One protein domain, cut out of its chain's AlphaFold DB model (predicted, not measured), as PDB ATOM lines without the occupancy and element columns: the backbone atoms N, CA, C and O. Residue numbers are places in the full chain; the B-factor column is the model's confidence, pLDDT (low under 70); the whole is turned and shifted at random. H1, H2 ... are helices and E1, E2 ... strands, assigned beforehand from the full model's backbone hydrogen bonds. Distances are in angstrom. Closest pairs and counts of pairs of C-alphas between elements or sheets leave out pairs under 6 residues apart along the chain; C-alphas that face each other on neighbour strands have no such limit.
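Overview. This is residues 6 to 141 of the 477 residues of the protein "Site-specific DNA-methyltransferase (adenine-specific)" of Sphingomonas rhizophila (UniProt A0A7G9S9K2). A twisted wall of five strands has H2 over one face, running along the strands, and H4 side by side with H2. H1 lies out at one end of the longest span, beyond H2, and H5 lies at the other end, near E4, where residues 114 to 119 stick out. The printed part has 136 residues, with five named helices and five named strands in the order H1 H2 E1 H3 H4 E2 E3 E4 H5 E5, of mixed class. The sheet is mixed, in the order E1 E3 E2 E4 E5. The whole is compact, with a radius of gyration of the C-alphas of 15.1 A and spans of 47 by 40 by 26 A.

Arrangement. H1, residues 6 to 11, and H2, residues 24 to 35, are only just apart, their closest C-alphas 8.2 A from each other. H2 is on the sheet in two layers, a helix on one face of a sheet, at a height of 8.8 A. E1, residues 41 to 47, is an edge strand and the antiparallel neighbour of E3, residues 88 to 95, with N 44 and O 91 2.9 A apart. H3, residues 48 to 51, and H4, residues 54 to 66, touch only at the corner; the closest C-alphas are those of Phe 50 and Gly 56, 4.1 A. H2 and H4 touch at a shallow tilt of 11 degrees, the same way, closest at the C-alphas of Ala 26 and Leu 59, 6.0 A. E2, residues 67 to 74, bends by 67 degrees at residue 70 and forms a hairpin with E3, antiparallel, with N 90 and O 73 2.8 A apart. E1, H3, H4 and E2 form a split strand-helix-strand unit, two strands running the same way with E3 between them, and its crossover is right-handed. E4, residues 103 to 108, is parallel to E2, with N 105 and O 70 2.9 A apart. H5, residues 117 to 124, only grazes the sheet with residues 120 to 124. E5, residues 126 to 129, is antiparallel to E4, with N 104 and O 128 2.9 A apart. Every O i to N i+4 pair is within hydrogen-bond range in H5, against 1 of 2 in H1, 7 of 8 in H2 and 7 of 9 in H4; H3 is too short for such a pair.

Along the chain. H1 begins at C-alpha 6, (174.479, 153.434, 140.613). H2 is 17.2 A long, E1 19.2 A, H4 19.6 A, E2 18.4 A, E3 22.3 A and E4 15.7 A. E5 ends at C-alpha 129, (137.787, 165.558, 137.437).

Size, cuts and confidence. The two C-alphas farthest apart are those of Pro 9 and Asp 115, 47.1 A. The printed part has no cut; the links H1 to H2 and E2 to E3 are long. No printed residue is under 70 in pLDDT, and the mean of the printed part is 92.7.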
ATOM      1  N   PRO A   6     173.990 154.617 141.330       88.50
ATOM      2  CA  PRO A   6     174.479 153.434 140.613       88.50
ATOM      3  C   PRO A   6     173.381 152.643 139.882       88.50
ATOM      4  O   PRO A   6     173.672 151.945 138.916       88.50
ATOM      5  N   MET A   7     172.125 152.741 140.331       88.81
ATOM      6  CA  MET A   7     170.991 151.985 139.787       88.81
ATOM      7  C   MET A   7     170.289 152.692 138.621       88.81
ATOM      8  O   MET A   7     169.506 152.053 137.919       88.81
ATOM      9  N   LYS A   8     170.562 153.983 138.384       88.31
ATOM     10  CA  LYS A   8     169.873 154.780 137.353       88.31
ATOM     11  C   LYS A   8     169.861 154.139 135.962       88.31
ATOM     12  O   LYS A   8     168.761 153.970 135.441       88.31
ATOM     13  N   PRO A   9     170.989 153.637 135.411       92.25
ATOM     14  CA  PRO A   9     170.974 153.013 134.084       92.25
ATOM     15  C   PRO A   9     170.064 151.781 133.987       92.25
ATOM     16  O   PRO A   9     169.615 151.413 132.904       92.25
ATOM     17  N   TRP A  10     169.817 151.099 135.110       93.31
ATOM     18  CA  TRP A  10     168.909 149.956 135.164       93.31
ATOM     19  C   TRP A  10     167.442 150.394 135.254       93.31
ATOM     20  O   TRP A  10     166.600 149.787 134.588       93.31
ATOM     21  N   LEU A  11     167.153 151.439 136.043       92.75
ATOM     22  CA  LEU A  11     165.815 152.018 136.221       92.75
ATOM     23  C   LEU A  11     165.314 152.675 134.928       92.75
ATOM     24  O   LEU A  11     164.210 152.368 134.488       92.75
ATOM     25  N   GLU A  12     166.166 153.466 134.266       92.38
ATOM     26  CA  GLU A  12     165.903 154.141 132.978       92.38
ATOM     27  C   GLU A  12     165.414 153.191 131.879       92.38
ATOM     28  O   GLU A  12     164.639 153.575 131.013       92.38
ATOM     29  N   ARG A  13     165.849 151.927 131.907       94.25
ATOM     30  CA  ARG A  13     165.482 150.923 130.895       94.25
ATOM     31  C   ARG A  13     164.174 150.188 131.186       94.25
ATOM     32  O   ARG A  13     163.758 149.375 130.367       94.25
ATOM     33  N   ARG A  14     163.588 150.356 132.376       94.94
ATOM     34  CA  ARG A  14     162.486 149.509 132.879       94.94
ATOM     35  C   ARG A  14     161.278 150.279 133.384       94.94
ATOM     36  O   ARG A  14     160.224 149.664 133.535       94.94
ATOM     37  N   TYR A  15     161.457 151.559 133.672       96.25
ATOM     38  CA  TYR A  15     160.443 152.413 134.263       96.25
ATOM     39  C   TYR A  15     160.177 153.616 133.364       96.25
ATOM     40  O   TYR A  15     161.092 154.159 132.751       96.25
ATOM     41  N   GLU A  16     158.917 154.024 133.305       94.88
ATOM     42  CA  GLU A  16     158.445 155.207 132.585       94.88
ATOM     43  C   GLU A  16     158.562 156.463 133.456       94.88
ATOM     44  O   GLU A  16     158.806 157.557 132.954       94.88
ATOM     45  N   VAL A  17     158.457 156.311 134.781       95.44
ATOM     46  CA  VAL A  17     158.446 157.426 135.748       95.44
ATOM     47  C   VAL A  17     159.831 158.015 136.060       95.44
ATOM     48  O   VAL A  17     160.020 158.687 137.076       95.44
ATOM     49  N   VAL A  18     160.827 157.737 135.222       91.69
ATOM     50  CA  VAL A  18     162.226 158.082 135.483       91.69
ATOM     51  C   VAL A  18     162.460 159.583 135.321       91.69
ATOM     52  O   VAL A  18     161.999 160.213 134.373       91.69
ATOM     53  N   SER A  19     163.242 160.156 136.235       89.00
ATOM     54  CA  SER A  19     163.750 161.524 136.147       89.00
ATOM     55  C   SER A  19     165.139 161.612 136.776       89.00
ATOM     56  O   SER A  19     165.452 160.873 137.713       89.00
ATOM     57  N   ASP A  20     165.946 162.581 136.331       82.38
ATOM     58  CA  ASP A  20     167.279 162.874 136.874       82.38
ATOM     59  C   ASP A  20     167.292 163.065 138.393       82.38
ATOM     60  O   ASP A  20     168.322 162.847 139.030       82.38
ATOM     61  N   ARG A  21     166.170 163.499 138.973       84.94
ATOM     62  CA  ARG A  21     165.990 163.700 140.417       84.94
ATOM     63  C   ARG A  21     164.707 163.042 140.931       84.94
ATOM     64  O   ARG A  21     164.067 163.586 141.827       84.94
ATOM     65  N   ALA A  22     164.284 161.937 140.315       86.31
ATOM     66  CA  ALA A  22     163.131 161.180 140.798       86.31
ATOM     67  C   ALA A  22     163.402 160.625 142.201       86.31
ATOM     68  O   ALA A  22     164.445 160.016 142.451       86.31
ATOM     69  N   ASP A  23     162.430 160.783 143.091       88.56
ATOM     70  CA  ASP A  23     162.429 160.102 144.377       88.56
ATOM     71  C   ASP A  23     162.082 158.616 144.220       88.56
ATOM     72  O   ASP A  23     161.341 158.206 143.324       88.56
ATOM     73  N   LEU A  24     162.586 157.796 145.147       91.25
ATOM     74  CA  LEU A  24     162.424 156.339 145.125       91.25
ATOM     75  C   LEU A  24     160.964 155.880 145.028       91.25
ATOM     76  O   LEU A  24     160.686 154.884 144.361       91.25
ATOM     77  N   TYR A  25     160.036 156.595 145.673       93.25
ATOM     78  CA  TYR A  25     158.623 156.215 145.697       93.25
ATOM     79  C   TYR A  25     157.986 156.192 144.302       93.25
ATOM     80  O   TYR A  25     157.036 155.439 144.096       93.25
ATOM     81  N   ALA A  26     158.511 156.952 143.331       95.06
ATOM     82  CA  ALA A  26     157.956 156.994 141.980       95.06
ATOM     83  C   ALA A  26     157.963 155.604 141.333       95.06
ATOM     84  O   ALA A  26     156.941 155.134 140.832       95.06
ATOM     85  N   TYR A  27     159.082 154.889 141.458       95.38
ATOM     86  CA  TYR A  27     159.226 153.531 140.938       95.38
ATOM     87  C   TYR A  27     158.296 152.529 141.637       95.38
ATOM     88  O   TYR A  27     157.845 151.565 141.017       95.38
ATOM     89  N   PHE A  28     157.973 152.749 142.917       96.62
ATOM     90  CA  PHE A  28     157.020 151.911 143.647       96.62
ATOM     91  C   PHE A  28     155.582 152.133 143.183       96.62
ATOM     92  O   PHE A  28     154.854 151.150 143.060       96.62
ATOM     93  N   PHE A  29     155.181 153.369 142.872       97.25
ATOM     94  CA  PHE A  29     153.872 153.634 142.263       97.25
ATOM     95  C   PHE A  29     153.724 152.909 140.926       97.25
ATOM     96  O   PHE A  29     152.776 152.144 140.753       97.25
ATOM     97  N   GLU A  30     154.686 153.076 140.014       97.19
ATOM     98  CA  GLU A  30     154.641 152.405 138.712       97.19
ATOM     99  C   GLU A  30     154.608 150.882 138.865       97.19
ATOM    100  O   GLU A  30     153.759 150.200 138.283       97.19
ATOM    101  N   ARG A  31     155.508 150.331 139.689       97.06
ATOM    102  CA  ARG A  31     155.566 148.886 139.908       97.06
ATOM    103  C   ARG A  31     154.290 148.363 140.559       97.06
ATOM    104  O   ARG A  31     153.817 147.306 140.158       97.06
ATOM    105  N   GLY A  32     153.755 149.085 141.539       97.19
ATOM    106  CA  GLY A  32     152.524 148.744 142.240       97.19
ATOM    107  C   GLY A  32     151.356 148.633 141.270       97.19
ATOM    108  O   GLY A  32     150.740 147.576 141.201       97.19
ATOM    109  N   VAL A  33     151.125 149.668 140.455       96.69
ATOM    110  CA  VAL A  33     150.051 149.677 139.448       96.69
ATOM    111  C   VAL A  33     150.212 148.529 138.446       96.69
ATOM    112  O   VAL A  33     149.250 147.806 138.199       96.69
ATOM    113  N   LYS A  34     151.426 148.294 137.928       95.62
ATOM    114  CA  LYS A  34     151.704 147.213 136.958       95.62
ATOM    115  C   LYS A  34     151.549 145.796 137.533       95.62
ATOM    116  O   LYS A  34     151.427 144.848 136.762       95.62
ATOM    117  N   LEU A  35     151.588 145.628 138.857       96.88
ATOM    118  CA  LEU A  35     151.418 144.330 139.524       96.88
ATOM    119  C   LEU A  35     149.959 144.005 139.875       96.88
ATOM    120  O   LEU A  35     149.658 142.857 140.212       96.88
ATOM    121  N   LEU A  36     149.055 144.985 139.826       96.69
ATOM    122  CA  LEU A  36     147.651 144.763 140.151       96.69
ATOM    123  C   LEU A  36     146.959 143.916 139.076       96.69
ATOM    124  O   LEU A  36     147.149 144.103 137.875       96.69
ATOM    125  N   LYS A  37     146.072 143.019 139.516       95.69
ATOM    126  CA  LYS A  37     145.077 142.398 138.629       95.69
ATOM    127  C   LYS A  37     144.083 143.464 138.134       95.69
ATOM    128  O   LYS A  37     143.898 144.464 138.832       95.69
ATOM    129  N   PRO A  38     143.382 143.250 137.004       89.62
ATOM    130  CA  PRO A  38     142.292 144.131 136.581       89.62
ATOM    131  C   PRO A  38     141.288 144.375 137.717       89.62
ATOM    132  O   PRO A  38     140.833 143.431 138.360       89.62
ATOM    133  N   GLY A  39     140.985 145.645 138.000       85.38
ATOM    134  CA  GLY A  39     140.114 146.047 139.112       85.38
ATOM    135  C   GLY A  39     140.748 145.992 140.510       85.38
ATOM    136  O   GLY A  39     140.117 146.426 141.474       85.38
ATOM    137  N   GLY A  40     141.986 145.505 140.637       96.94
ATOM    138  CA  GLY A  40     142.756 145.544 141.878       96.94
ATOM    139  C   GLY A  40     143.018 146.978 142.332       96.94
ATOM    140  O   GLY A  40     143.089 147.893 141.510       96.94
ATOM    141  N   ARG A  41     143.157 147.170 143.646       97.75
ATOM    142  CA  ARG A  41     143.362 148.482 144.268       97.75
ATOM    143  C   ARG A  41     144.720 148.572 144.948       97.75
ATOM    144  O   ARG A  41     145.213 147.587 145.493       97.75
ATOM    145  N   LEU A  42     145.285 149.769 144.932       97.62
ATOM    146  CA  LEU A  42     146.524 150.146 145.594       97.62
ATOM    147  C   LEU A  42     146.270 151.391 146.439       97.62
ATOM    148  O   LEU A  42     145.595 152.313 145.989       97.62
ATOM    149  N   GLY A  43     146.830 151.415 147.644       97.69
ATOM    150  CA  GLY A  43     146.860 152.591 148.504       97.69
ATOM    151  C   GLY A  43     148.278 152.820 149.004       97.69
ATOM    152  O   GLY A  43     148.886 151.889 149.530       97.69
ATOM    153  N   PHE A  44     148.798 154.034 148.849       97.88
ATOM    154  CA  PHE A  44     150.099 154.420 149.386       97.88
ATOM    155  C   PHE A  44     150.009 155.713 150.181       97.88
ATOM    156  O   PHE A  44     149.325 156.656 149.786       97.88
ATOM    157  N   ILE A  45     150.775 155.748 151.269       96.50
ATOM    158  CA  ILE A  45     151.206 156.988 151.904       96.50
ATOM    159  C   ILE A  45     152.554 157.332 151.282       96.50
ATOM    160  O   ILE A  45     153.488 156.529 151.330       96.50
ATOM    161  N   SER A  46     152.651 158.493 150.652       93.75
ATOM    162  CA  SER A  46     153.874 158.948 149.995       93.75
ATOM    163  C   SER A  46     154.059 160.445 150.173       93.75
ATOM    164  O   SER A  46     153.217 161.107 150.765       93.75
ATOM    165  N   SER A  47     155.168 160.995 149.685       91.06
ATOM    166  CA  SER A  47     155.353 162.440 149.716       91.06
ATOM    167  C   SER A  47     154.442 163.121 148.689       91.06
ATOM    168  O   SER A  47     154.395 162.687 147.544       91.06
ATOM    169  N   ASN A  48     153.782 164.218 149.057       91.00
ATOM    170  CA  ASN A  48     153.026 165.085 148.146       91.00
ATOM    171  C   ASN A  48     153.934 165.920 147.218       91.00
ATOM    172  O   ASN A  48     153.444 166.623 146.340       91.00
ATOM    173  N   THR A  49     155.259 165.858 147.386       89.25
ATOM    174  CA  THR A  49     156.212 166.697 146.642       89.25
ATOM    175  C   THR A  49     156.118 166.481 145.131       89.25
ATOM    176  O   THR A  49     156.171 167.453 144.373       89.25
ATOM    177  N   PHE A  50     155.866 165.248 144.666       91.94
ATOM    178  CA  PHE A  50     155.628 164.997 143.240       91.94
ATOM    179  C   PHE A  50     154.345 165.635 142.711       91.94
ATOM    180  O   PHE A  50     154.135 165.574 141.509       91.94
ATOM    181  N   PHE A  51     153.478 166.244 143.522       92.44
ATOM    182  CA  PHE A  51     152.374 167.040 142.987       92.44
ATOM    183  C   PHE A  51     152.881 168.302 142.296       92.44
ATOM    184  O   PHE A  51     152.213 168.776 141.386       92.44
ATOM    185  N   LYS A  52     154.047 168.832 142.691       87.44
ATOM    186  CA  LYS A  52     154.563 170.126 142.216       87.44
ATOM    187  C   LYS A  52     155.898 170.021 141.485       87.44
ATOM    188  O   LYS A  52     156.122 170.708 140.497       87.44
ATOM    189  N   THR A  53     156.800 169.145 141.928       87.19
ATOM    190  CA  THR A  53     158.184 169.148 141.427       87.19
ATOM    191  C   THR A  53     158.289 168.734 139.959       87.19
ATOM    192  O   THR A  53     157.560 167.864 139.477       87.19
ATOM    193  N   GLY A  54     159.263 169.295 139.236       86.81
ATOM    194  CA  GLY A  54     159.565 168.869 137.863       86.81
ATOM    195  C   GLY A  54     159.961 167.389 137.767       86.81
ATOM    196  O   GLY A  54     159.562 166.707 136.828       86.81
ATOM    197  N   SER A  55     160.662 166.856 138.777       89.12
ATOM    198  CA  SER A  55     161.026 165.432 138.830       89.12
ATOM    199  C   SER A  55     159.832 164.492 139.007       89.12
ATOM    200  O   SER A  55     159.939 163.315 138.675       89.12
ATOM    201  N   GLY A  56     158.694 165.003 139.486       93.19
ATOM    202  CA  GLY A  56     157.440 164.263 139.603       93.19
ATOM    203  C   GLY A  56     156.613 164.194 138.315       93.19
ATOM    204  O   GLY A  56     155.658 163.421 138.271       93.19
ATOM    205  N   ALA A  57     156.948 164.962 137.270       93.94
ATOM    206  CA  ALA A  57     156.142 165.031 136.043       93.94
ATOM    207  C   ALA A  57     155.913 163.662 135.369       93.94
ATOM    208  O   ALA A  57     154.760 163.364 135.047       93.94
ATOM    209  N   PRO A  58     156.933 162.786 135.234       96.00
ATOM    210  CA  PRO A  58     156.735 161.450 134.672       96.00
ATOM    211  C   PRO A  58     155.780 160.586 135.507       96.00
ATOM    212  O   PRO A  58     154.931 159.885 134.960       96.00
ATOM    213  N   LEU A  59     155.859 160.675 136.841       96.69
ATOM    214  CA  LEU A  59     154.946 159.959 137.736       96.69
ATOM    215  C   LEU A  59     153.507 160.470 137.610       96.69
ATOM    216  O   LEU A  59     152.579 159.665 137.543       96.69
ATOM    217  N   ARG A  60     153.309 161.792 137.556       96.56
ATOM    218  CA  ARG A  60     151.977 162.388 137.374       96.56
ATOM    219  C   ARG A  60     151.333 161.931 136.070       96.56
ATOM    220  O   ARG A  60     150.154 161.580 136.068       96.56
ATOM    221  N   ASP A  61     152.102 161.882 134.983       95.94
ATOM    222  CA  ASP A  61     151.577 161.405 133.705       95.94
ATOM    223  C   ASP A  61     151.219 159.922 133.731       95.94
ATOM    224  O   ASP A  61     150.124 159.538 133.312       95.94
ATOM    225  N   PHE A  62     152.118 159.101 134.281       96.38
ATOM    226  CA  PHE A  62     151.902 157.670 134.416       96.38
ATOM    227  C   PHE A  62     150.622 157.383 135.207       96.38
ATOM    228  O   PHE A  62     149.768 156.630 134.741       96.38
ATOM    229  N   LEU A  63     150.449 158.012 136.375       96.44
ATOM    230  CA  LEU A  63     149.282 157.794 137.234       96.44
ATOM    231  C   LEU A  63     147.980 158.241 136.570       96.44
ATOM    232  O   LEU A  63     146.989 157.518 136.629       96.44
ATOM    233  N   ARG A  64     147.980 159.403 135.908       94.00
ATOM    234  CA  ARG A  64     146.785 159.932 135.240       94.00
ATOM    235  C   ARG A  64     146.291 159.016 134.118       94.00
ATOM    236  O   ARG A  64     145.084 158.946 133.893       94.00
ATOM    237  N   THR A  65     147.206 158.346 133.416       92.19
ATOM    238  CA  THR A  65     146.908 157.550 132.213       92.19
ATOM    239  C   THR A  65     146.756 156.053 132.480       92.19
ATOM    240  O   THR A  65     145.986 155.398 131.784       92.19
ATOM    241  N   ASN A  66     147.431 155.505 133.493       94.44
ATOM    242  CA  ASN A  66     147.468 154.059 133.756       94.44
ATOM    243  C   ASN A  66     146.664 153.620 134.990       94.44
ATOM    244  O   ASN A  66     146.506 152.416 135.219       94.44
ATOM    245  N   ALA A  67     146.154 154.562 135.788       95.81
ATOM    246  CA  ALA A  67     145.392 154.267 136.996       95.81
ATOM    247  C   ALA A  67     144.116 155.113 137.096       95.81
ATOM    248  O   ALA A  67     144.081 156.281 136.715       95.81
ATOM    249  N   THR A  68     143.064 154.533 137.669       97.56
ATOM    250  CA  THR A  68     141.865 155.268 138.080       97.56
ATOM    251  C   THR A  68     142.110 155.737 139.510       97.56
ATOM    252  O   THR A  68     142.070 154.916 140.427       97.56
ATOM    253  N   LEU A  69     142.416 157.017 139.716       97.69
ATOM    254  CA  LEU A  69     142.640 157.576 141.050       97.69
ATOM    255  C   LEU A  69     141.301 157.662 141.781       97.69
ATOM    256  O   LEU A  69     140.349 158.231 141.264       97.69
ATOM    257  N   GLU A  70     141.205 157.088 142.973       97.62
ATOM    258  CA  GLU A  70     139.961 157.075 143.748       97.62
ATOM    259  C   GLU A  70     139.977 158.175 144.811       97.62
ATOM    260  O   GLU A  70     139.036 158.967 144.888       97.62
ATOM    261  N   THR A  71     141.069 158.264 145.574       97.81
ATOM    262  CA  THR A  71     141.226 159.245 146.650       97.81
ATOM    263  C   THR A  71     142.608 159.881 146.624       97.81
ATOM    264  O   THR A  71     143.609 159.182 146.454       97.81
ATOM    265  N   VAL A  72     142.665 161.191 146.876       97.75
ATOM    266  CA  VAL A  72     143.900 161.907 147.215       97.75
ATOM    267  C   VAL A  72     143.693 162.733 148.482       97.75
ATOM    268  O   VAL A  72     142.887 163.655 148.496       97.75
ATOM    269  N   VAL A  73     144.434 162.436 149.545       97.19
ATOM    270  CA  VAL A  73     144.469 163.275 150.749       97.19
ATOM    271  C   VAL A  73     145.833 163.926 150.853       97.19
ATOM    272  O   VAL A  73     146.836 163.219 150.882       97.19
ATOM    273  N   ASP A  74     145.872 165.252 150.896       94.62
ATOM    274  CA  ASP A  74     147.093 166.046 151.024       94.62
ATOM    275  C   ASP A  74     147.157 166.662 152.425       94.62
ATOM    276  O   ASP A  74     146.303 167.470 152.785       94.62
ATOM    277  N   PHE A  75     148.167 166.285 153.209       92.25
ATOM    278  CA  PHE A  75     148.365 166.806 154.564       92.25
ATOM    279  C   PHE A  75     149.150 168.124 154.593       92.25
ATOM    280  O   PHE A  75     149.423 168.641 155.672       92.25
ATOM    281  N   GLY A  76     149.544 168.683 153.446       87.06
ATOM    282  CA  GLY A  76     150.296 169.935 153.411       87.06
ATOM    283  C   GLY A  76     151.602 169.838 154.204       87.06
ATOM    284  O   GLY A  76     152.425 168.963 153.933       87.06
ATOM    285  N   ASP A  77     151.799 170.751 155.159       80.69
ATOM    286  CA  ASP A  77     152.953 170.804 156.063       80.69
ATOM    287  C   ASP A  77     152.675 170.230 157.468       80.69
ATOM    288  O   ASP A  77     153.528 170.345 158.357       80.69
ATOM    289  N   HIS A  78     151.534 169.555 157.671       86.44
ATOM    290  CA  HIS A  78     151.240 168.855 158.923       86.44
ATOM    291  C   HIS A  78     152.275 167.757 159.193       86.44
ATOM    292  O   HIS A  78     152.540 166.886 158.362       86.44
ATOM    293  N   GLN A  79     152.861 167.785 160.390       86.50
ATOM    294  CA  GLN A  79     153.889 166.834 160.812       86.50
ATOM    295  C   GLN A  79     153.236 165.551 161.340       86.50
ATOM    296  O   GLN A  79     152.976 165.417 162.532       86.50
ATOM    297  N   ILE A  80     152.950 164.613 160.435       89.31
ATOM    298  CA  ILE A  80     152.242 163.361 160.764       89.31
ATOM    299  C   ILE A  80     153.151 162.318 161.430       89.31
ATOM    300  O   ILE A  80     152.683 161.511 162.230       89.31
ATOM    301  N   PHE A  81     154.446 162.322 161.110       89.06
ATOM    302  CA  PHE A  81     155.407 161.342 161.615       89.06
ATOM    303  C   PHE A  81     156.414 162.004 162.558       89.06
ATOM    304  O   PHE A  81     157.056 162.992 162.204       89.06
ATOM    305  N   GLU A  82     156.568 161.445 163.757       87.88
ATOM    306  CA  GLU A  82     157.473 161.979 164.774       87.88
ATOM    307  C   GLU A  82     158.945 161.887 164.332       87.88
ATOM    308  O   GLU A  82     159.388 160.892 163.755       87.88
ATOM    309  N   GLY A  83     159.718 162.941 164.605       84.50
ATOM    310  CA  GLY A  83     161.162 162.972 164.357       84.50
ATOM    311  C   GLY A  83     161.586 163.180 162.898       84.50
ATOM    312  O   GLY A  83     162.788 163.221 162.633       84.50
ATOM    313  N   VAL A  84     160.648 163.347 161.956       82.38
ATOM    314  CA  VAL A  84     160.962 163.578 160.536       82.38
ATOM    315  C   VAL A  84     160.081 164.659 159.913       82.38
ATOM    316  O   VAL A  84     158.857 164.577 159.930       82.38
ATOM    317  N   THR A  85     160.707 165.653 159.279       82.12
ATOM    318  CA  THR A  85     159.973 166.636 158.474       82.12
ATOM    319  C   THR A  85     159.642 166.048 157.113       82.12
ATOM    320  O   THR A  85     160.514 165.894 156.258       82.12
ATOM    321  N   THR A  86     158.373 165.695 156.925       85.25
ATOM    322  CA  THR A  86     157.846 165.115 155.684       85.25
ATOM    323  C   THR A  86     156.576 165.839 155.258       85.25
ATOM    324  O   THR A  86     155.966 166.548 156.053       85.25
ATOM    325  N   TYR A  87     156.192 165.655 153.996       89.19
ATOM    326  CA  TYR A  87     154.972 166.224 153.422       89.19
ATOM    327  C   TYR A  87     154.109 165.070 152.905       89.19
ATOM    328  O   TYR A  87     154.274 164.678 151.747       89.19
ATOM    329  N   PRO A  88     153.319 164.406 153.764       93.88
ATOM    330  CA  PRO A  88     152.629 163.181 153.393       93.88
ATOM    331  C   PRO A  88     151.368 163.448 152.564       93.88
ATOM    332  O   PRO A  88     150.670 164.443 152.734       93.88
ATOM    333  N   ALA A  89     151.050 162.500 151.694       96.06
ATOM    334  CA  ALA A  89     149.774 162.365 151.017       96.06
ATOM    335  C   ALA A  89     149.350 160.895 150.985       96.06
ATOM    336  O   ALA A  89     150.189 159.996 150.879       96.06
ATOM    337  N   ILE A  90     148.042 160.651 151.042       97.31
ATOM    338  CA  ILE A  90     147.438 159.340 150.797       97.31
ATOM    339  C   ILE A  90     146.891 159.338 149.380       97.31
ATOM    340  O   ILE A  90     146.084 160.194 149.032       97.31
ATOM    341  N   LEU A  91     147.289 158.356 148.578       98.06
ATOM    342  CA  LEU A  91     146.688 158.105 147.276       98.06
ATOM    343  C   LEU A  91     146.123 156.696 147.246       98.06
ATOM    344  O   LEU A  91     146.850 155.738 147.514       98.06
ATOM    345  N   THR A  92     144.855 156.567 146.866       98.06
ATOM    346  CA  THR A  92     144.257 155.280 146.505       98.06
ATOM    347  C   THR A  92     143.881 155.275 145.036       98.06
ATOM    348  O   THR A  92     143.473 156.288 144.466       98.06
ATOM    349  N   MET A  93     144.059 154.128 144.396       97.69
ATOM    350  CA  MET A  93     143.823 153.978 142.970       97.69
ATOM    351  C   MET A  93     143.478 152.543 142.606       97.69
ATOM    352  O   MET A  93     143.854 151.594 143.295       97.69
ATOM    353  N   ARG A  94     142.803 152.391 141.475       97.38
ATOM    354  CA  ARG A  94     142.487 151.112 140.852       97.38
ATOM    355  C   ARG A  94     143.299 150.932 139.573       97.38
ATOM    356  O   ARG A  94     143.558 151.895 138.855       97.38
ATOM    357  N   ALA A  95     143.671 149.689 139.285       94.38
ATOM    358  CA  ALA A  95     144.367 149.324 138.058       94.38
ATOM    359  C   ALA A  95     143.535 149.655 136.809       94.38
ATOM    360  O   ALA A  95     142.365 149.265 136.728       94.38
ATOM    361  N   GLY A  96     144.168 150.298 135.828       91.31
ATOM    362  CA  GLY A  96     143.573 150.634 134.535       91.31
ATOM    363  C   GLY A  96     143.178 152.109 134.408       91.31
ATOM    364  O   GLY A  96     142.968 152.782 135.421       91.31
ATOM    365  N   PRO A  97     143.070 152.617 133.168       90.69
ATOM    366  CA  PRO A  97     142.759 154.017 132.897       90.69
ATOM    367  C   PRO A  97     141.385 154.419 133.463       90.69
ATOM    368  O   PRO A  97     140.488 153.571 133.553       90.69
ATOM    369  N   PRO A  98     141.193 155.700 133.829       92.56
ATOM    370  CA  PRO A  98     139.895 156.195 134.272       92.56
ATOM    371  C   PRO A  98     138.864 156.127 133.137       92.56
ATOM    372  O   PRO A  98     139.192 156.273 131.959       92.56
ATOM    373  N   GLN A  99     137.593 155.940 133.494       92.19
ATOM    374  CA  GLN A  99     136.490 156.142 132.552       92.19
ATOM    375  C   GLN A  99     136.309 157.643 132.268       92.19
ATOM    376  O   GLN A  99     136.668 158.484 133.094       92.19
ATOM    377  N   SER A 100     135.737 157.986 131.110       93.06
ATOM    378  CA  SER A 100     135.407 159.379 130.775       93.06
ATOM    379  C   SER A 100     134.506 159.993 131.849       93.06
ATOM    380  O   SER A 100     133.544 159.355 132.275       93.06
ATOM    381  N   GLY A 101     134.809 161.219 132.287       93.44
ATOM    382  CA  GLY A 101     134.062 161.897 133.354       93.44
ATOM    383  C   GLY A 101     134.313 161.355 134.768       93.44
ATOM    384  O   GLY A 101     133.585 161.708 135.696       93.44
ATOM    385  N   HIS A 102     135.323 160.501 134.968       96.31
ATOM    386  CA  HIS A 102     135.694 160.022 136.300       96.31
ATOM    387  C   HIS A 102     136.161 161.168 137.207       96.31
ATOM    388  O   HIS A 102     137.017 161.975 136.832       96.31
ATOM    389  N   HIS A 103     135.631 161.185 138.430       96.62
ATOM    390  CA  HIS A 103     136.029 162.113 139.480       96.62
ATOM    391  C   HIS A 103     136.684 161.341 140.624       96.62
ATOM    392  O   HIS A 103     136.101 160.399 141.164       96.62
ATOM    393  N   LEU A 104     137.884 161.764 141.010       97.12
ATOM    394  CA  LEU A 104     138.475 161.343 142.275       97.12
ATOM    395  C   LEU A 104     137.889 162.175 143.423       97.12
ATOM    396  O   LEU A 104     137.376 163.273 143.204       97.12
ATOM    397  N   ARG A 105     137.997 161.672 144.654       97.50
ATOM    398  CA  ARG A 105     137.737 162.462 145.862       97.50
ATOM    399  C   ARG A 105     139.052 163.020 146.375       97.50
ATOM    400  O   ARG A 105     139.968 162.246 146.650       97.50
ATOM    401  N   PHE A 106     139.157 164.331 146.527       96.69
ATOM    402  CA  PHE A 106     140.342 164.941 147.116       96.69
ATOM    403  C   PHE A 106     140.010 165.654 148.421       96.69
ATOM    404  O   PHE A 106     138.916 166.181 148.591       96.69
ATOM    405  N   TRP A 107     140.969 165.679 149.340       95.75
ATOM    406  CA  TRP A 107     140.892 166.492 150.545       95.75
ATOM    407  C   TRP A 107     142.262 167.084 150.847       95.75
ATOM    408  O   TRP A 107     143.226 166.353 151.075       95.75
ATOM    409  N   LYS A 108     142.352 168.415 150.849       92.69
ATOM    410  CA  LYS A 108     143.515 169.127 151.377       92.69
ATOM    411  C   LYS A 108     143.248 169.443 152.845       92.69
ATOM    412  O   LYS A 108     142.352 170.227 153.154       92.69
ATOM    413  N   VAL A 109     143.991 168.805 153.740       92.25
ATOM    414  CA  VAL A 109     143.763 168.900 155.184       92.25
ATOM    415  C   VAL A 109     144.199 170.281 155.669       92.25
ATOM    416  O   VAL A 109     145.388 170.589 155.702       92.25
ATOM    417  N   GLY A 110     143.222 171.123 156.014       87.00
ATOM    418  CA  GLY A 110     143.461 172.430 156.628       87.00
ATOM    419  C   GLY A 110     143.812 172.280 158.104       87.00
ATOM    420  O   GLY A 110     144.954 172.493 158.497       87.00
ATOM    421  N   GLU A 111     142.844 171.841 158.904       88.12
ATOM    422  CA  GLU A 111     143.041 171.485 160.310       88.12
ATOM    423  C   GLU A 111     142.927 169.971 160.488       88.12
ATOM    424  O   GLU A 111     142.090 169.316 159.858       88.12
ATOM    425  N   MET A 112     143.781 169.408 161.346       90.19
ATOM    426  CA  MET A 112     143.703 167.991 161.683       90.19
ATOM    427  C   MET A 112     142.425 167.726 162.489       90.19
ATOM    428  O   MET A 112     142.211 168.390 163.505       90.19
ATOM    429  N   PRO A 113     141.579 166.765 162.075       91.00
ATOM    430  CA  PRO A 113     140.367 166.449 162.817       91.00
ATOM    431  C   PRO A 113     140.719 165.898 164.203       91.00
ATOM    432  O   PRO A 113     141.619 165.069 164.334       91.00
ATOM    433  N   ALA A 114     139.991 166.350 165.227       88.56
ATOM    434  CA  ALA A 114     140.151 165.861 166.599       88.56
ATOM    435  C   ALA A 114     139.587 164.441 166.790       88.56
ATOM    436  O   ALA A 114     140.087 163.684 167.619       88.56
ATOM    437  N   ASP A 115     138.565 164.096 166.002       89.19
ATOM    438  CA  ASP A 115     137.826 162.840 166.095       89.19
ATOM    439  C   ASP A 115     138.146 161.911 164.902       89.19
ATOM    440  O   ASP A 115     139.294 161.720 164.499       89.19
ATOM    441  N   SER A 116     137.119 161.292 164.318       93.62
ATOM    442  CA  SER A 116     137.243 160.331 163.225       93.62
ATOM    443  C   SER A 116     137.729 160.985 161.930       93.62
ATOM    444  O   SER A 116     137.022 161.765 161.288       93.62
ATOM    445  N   PHE A 117     138.928 160.594 161.488       92.94
ATOM    446  CA  PHE A 117     139.486 161.017 160.200       92.94
ATOM    447  C   PHE A 117     138.613 160.588 159.013       92.94
ATOM    448  O   PHE A 117     138.504 161.311 158.026       92.94
ATOM    449  N   ALA A 118     137.980 159.416 159.106       93.38
ATOM    450  CA  ALA A 118     137.112 158.900 158.054       93.38
ATOM    451  C   ALA A 118     135.840 159.749 157.901       93.38
ATOM    452  O   ALA A 118     135.454 160.057 156.774       93.38
ATOM    453  N   ASP A 119     135.236 160.168 159.015       94.44
ATOM    454  CA  ASP A 119     134.038 161.014 158.994       94.44
ATOM    455  C   ASP A 119     134.381 162.432 158.531       94.44
ATOM    456  O   ASP A 119     133.683 162.993 157.685       94.44
ATOM    457  N   ALA A 120     135.514 162.975 158.990       95.38
ATOM    458  CA  ALA A 120     136.030 164.252 158.506       95.38
ATOM    459  C   ALA A 120     136.279 164.224 156.989       95.38
ATOM    460  O   ALA A 120     135.823 165.117 156.277       95.38
ATOM    461  N   PHE A 121     136.915 163.168 156.469       95.69
ATOM    462  CA  PHE A 121     137.093 162.978 155.028       95.69
ATOM    463  C   PHE A 121     135.751 162.858 154.295       95.69
ATOM    464  O   PHE A 121     135.584 163.426 153.218       95.69
ATOM    465  N   ALA A 122     134.776 162.137 154.855       94.25
ATOM    466  CA  ALA A 122     133.473 161.967 154.222       94.25
ATOM    467  C   ALA A 122     132.750 163.305 154.002       94.25
ATOM    468  O   ALA A 122     132.091 163.449 152.968       94.25
ATOM    469  N   VAL A 123     132.914 164.254 154.932       93.25
ATOM    470  CA  VAL A 123     132.342 165.609 154.888       93.25
ATOM    471  C   VAL A 123     133.179 166.567 154.039       93.25
ATOM    472  O   VAL A 123     132.620 167.320 153.248       93.25
ATOM    473  N   ALA A 124     134.503 166.557 154.203       93.50
ATOM    474  CA  ALA A 124     135.390 167.568 153.633       93.50
ATOM    475  C   ALA A 124     135.900 167.240 152.222       93.50
ATOM    476  O   ALA A 124     136.388 168.134 151.536       93.50
ATOM    477  N   ALA A 125     135.846 165.977 151.789       95.12
ATOM    478  CA  ALA A 125     136.388 165.599 150.491       95.12
ATOM    479  C   ALA A 125     135.494 166.059 149.337       95.12
ATOM    480  O   ALA A 125     134.323 165.680 149.247       95.12
ATOM    481  N   GLU A 126     136.099 166.775 148.401       95.38
ATOM    482  CA  GLU A 126     135.461 167.335 147.218       95.38
ATOM    483  C   GLU A 126     135.733 166.465 145.976       95.38
ATOM    484  O   GLU A 126     136.737 165.740 145.917       95.38
ATOM    485  N   PRO A 127     134.847 166.486 144.967       95.75
ATOM    486  CA  PRO A 127     135.101 165.820 143.696       95.75
ATOM    487  C   PRO A 127     136.131 166.599 142.864       95.75
ATOM    488  O   PRO A 127     136.105 167.826 142.814       95.75
ATOM    489  N   PHE A 128     137.006 165.892 142.150       95.38
ATOM    490  CA  PHE A 128     137.918 166.492 141.175       95.38
ATOM    491  C   PHE A 128     137.970 165.663 139.887       95.38
ATOM    492  O   PHE A 128     138.232 164.457 139.958       95.38
ATOM    493  N   PRO A 129     137.751 166.274 138.708       94.94
ATOM    494  CA  PRO A 129     137.787 165.558 137.437       94.94
ATOM    495  C   PRO A 129     139.213 165.088 137.135       94.94
ATOM    496  O   PRO A 129     140.120 165.901 136.960       94.94
ATOM    497  N   GLN A 130     139.436 163.773 137.038       95.06
ATOM    498  CA  GLN A 130     140.787 163.235 136.817       95.06
ATOM    499  C   GLN A 130     141.385 163.702 135.477       95.06
ATOM    500  O   GLN A 130     142.600 163.848 135.358       95.06
ATOM    501  N   GLU A 131     140.546 163.984 134.481       93.31
ATOM    502  CA  GLU A 131     140.955 164.549 133.189       93.31
ATOM    503  C   GLU A 131     141.564 165.957 133.287       93.31
ATOM    504  O   GLU A 131     142.331 166.337 132.406       93.31
ATOM    505  N   ALA A 132     141.291 166.698 134.368       91.38
ATOM    506  CA  ALA A 132     141.922 167.989 134.634       91.38
ATOM    507  C   ALA A 132     143.333 167.856 135.235       91.38
ATOM    508  O   ALA A 132     144.064 168.846 135.313       91.38
ATOM    509  N   LEU A 133     143.748 166.654 135.657       92.56
ATOM    510  CA  LEU A 133     145.146 166.409 136.010       92.56
ATOM    511  C   LEU A 133     146.011 166.484 134.750       92.56
ATOM    512  O   LEU A 133     145.592 166.118 133.654       92.56
ATOM    513  N   SER A 134     147.261 166.905 134.906       89.88
ATOM    514  CA  SER A 134     148.221 166.979 133.802       89.88
ATOM    515  C   SER A 134     149.592 166.454 134.230       89.88
ATOM    516  O   SER A 134     149.790 166.062 135.382       89.88
ATOM    517  N   GLN A 135     150.547 166.447 133.295       88.56
ATOM    518  CA  GLN A 135     151.963 166.243 133.620       88.56
ATOM    519  C   GLN A 135     152.532 167.407 134.456       88.56
ATOM    520  O   GLN A 135     153.534 167.242 135.154       88.56
ATOM    521  N   GLY A 136     151.903 168.588 134.397       86.50
ATOM    522  CA  GLY A 136     152.235 169.752 135.217       86.50
ATOM    523  C   GLY A 136     151.774 169.600 136.667       86.50
ATOM    524  O   GLY A 136     151.326 168.530 137.082       86.50
ATOM    525  N   SER A 137     151.903 170.670 137.446       87.56
ATOM    526  CA  SER A 137     151.552 170.668 138.866       87.56
ATOM    527  C   SER A 137     150.081 170.311 139.098       87.56
ATOM    528  O   SER A 137     149.184 170.852 138.450       87.56
ATOM    529  N   TRP A 138     149.817 169.420 140.051       91.12
ATOM    530  CA  TRP A 138     148.462 169.078 140.475       91.12
ATOM    531  C   TRP A 138     147.952 170.125 141.459       91.12
ATOM    532  O   TRP A 138     148.467 170.260 142.571       91.12
ATOM    533  N   ASN A 139     146.941 170.881 141.040       87.94
ATOM    534  CA  ASN A 139     146.205 171.830 141.871       87.94
ATOM    535  C   ASN A 139     144.850 171.214 142.211       87.94
ATOM    536  O   ASN A 139     143.884 171.398 141.479       87.94
ATOM    537  N   LEU A 140     144.820 170.414 143.278       89.69
ATOM    538  CA  LEU A 140     143.602 169.775 143.766       89.69
ATOM    539  C   LEU A 140     142.775 170.818 144.520       89.69
ATOM    540  O   LEU A 140     143.084 171.161 145.661       89.69
ATOM    541  N   GLU A 141     141.785 171.371 143.828       90.62
ATOM    542  CA  GLU A 141     140.943 172.472 144.292       90.62
ATOM    543  C   GLU A 141     139.511 172.327 143.760       90.62
ATOM    544  O   GLU A 141     139.287 171.723 142.704       90.62
TER     545      GLU A 141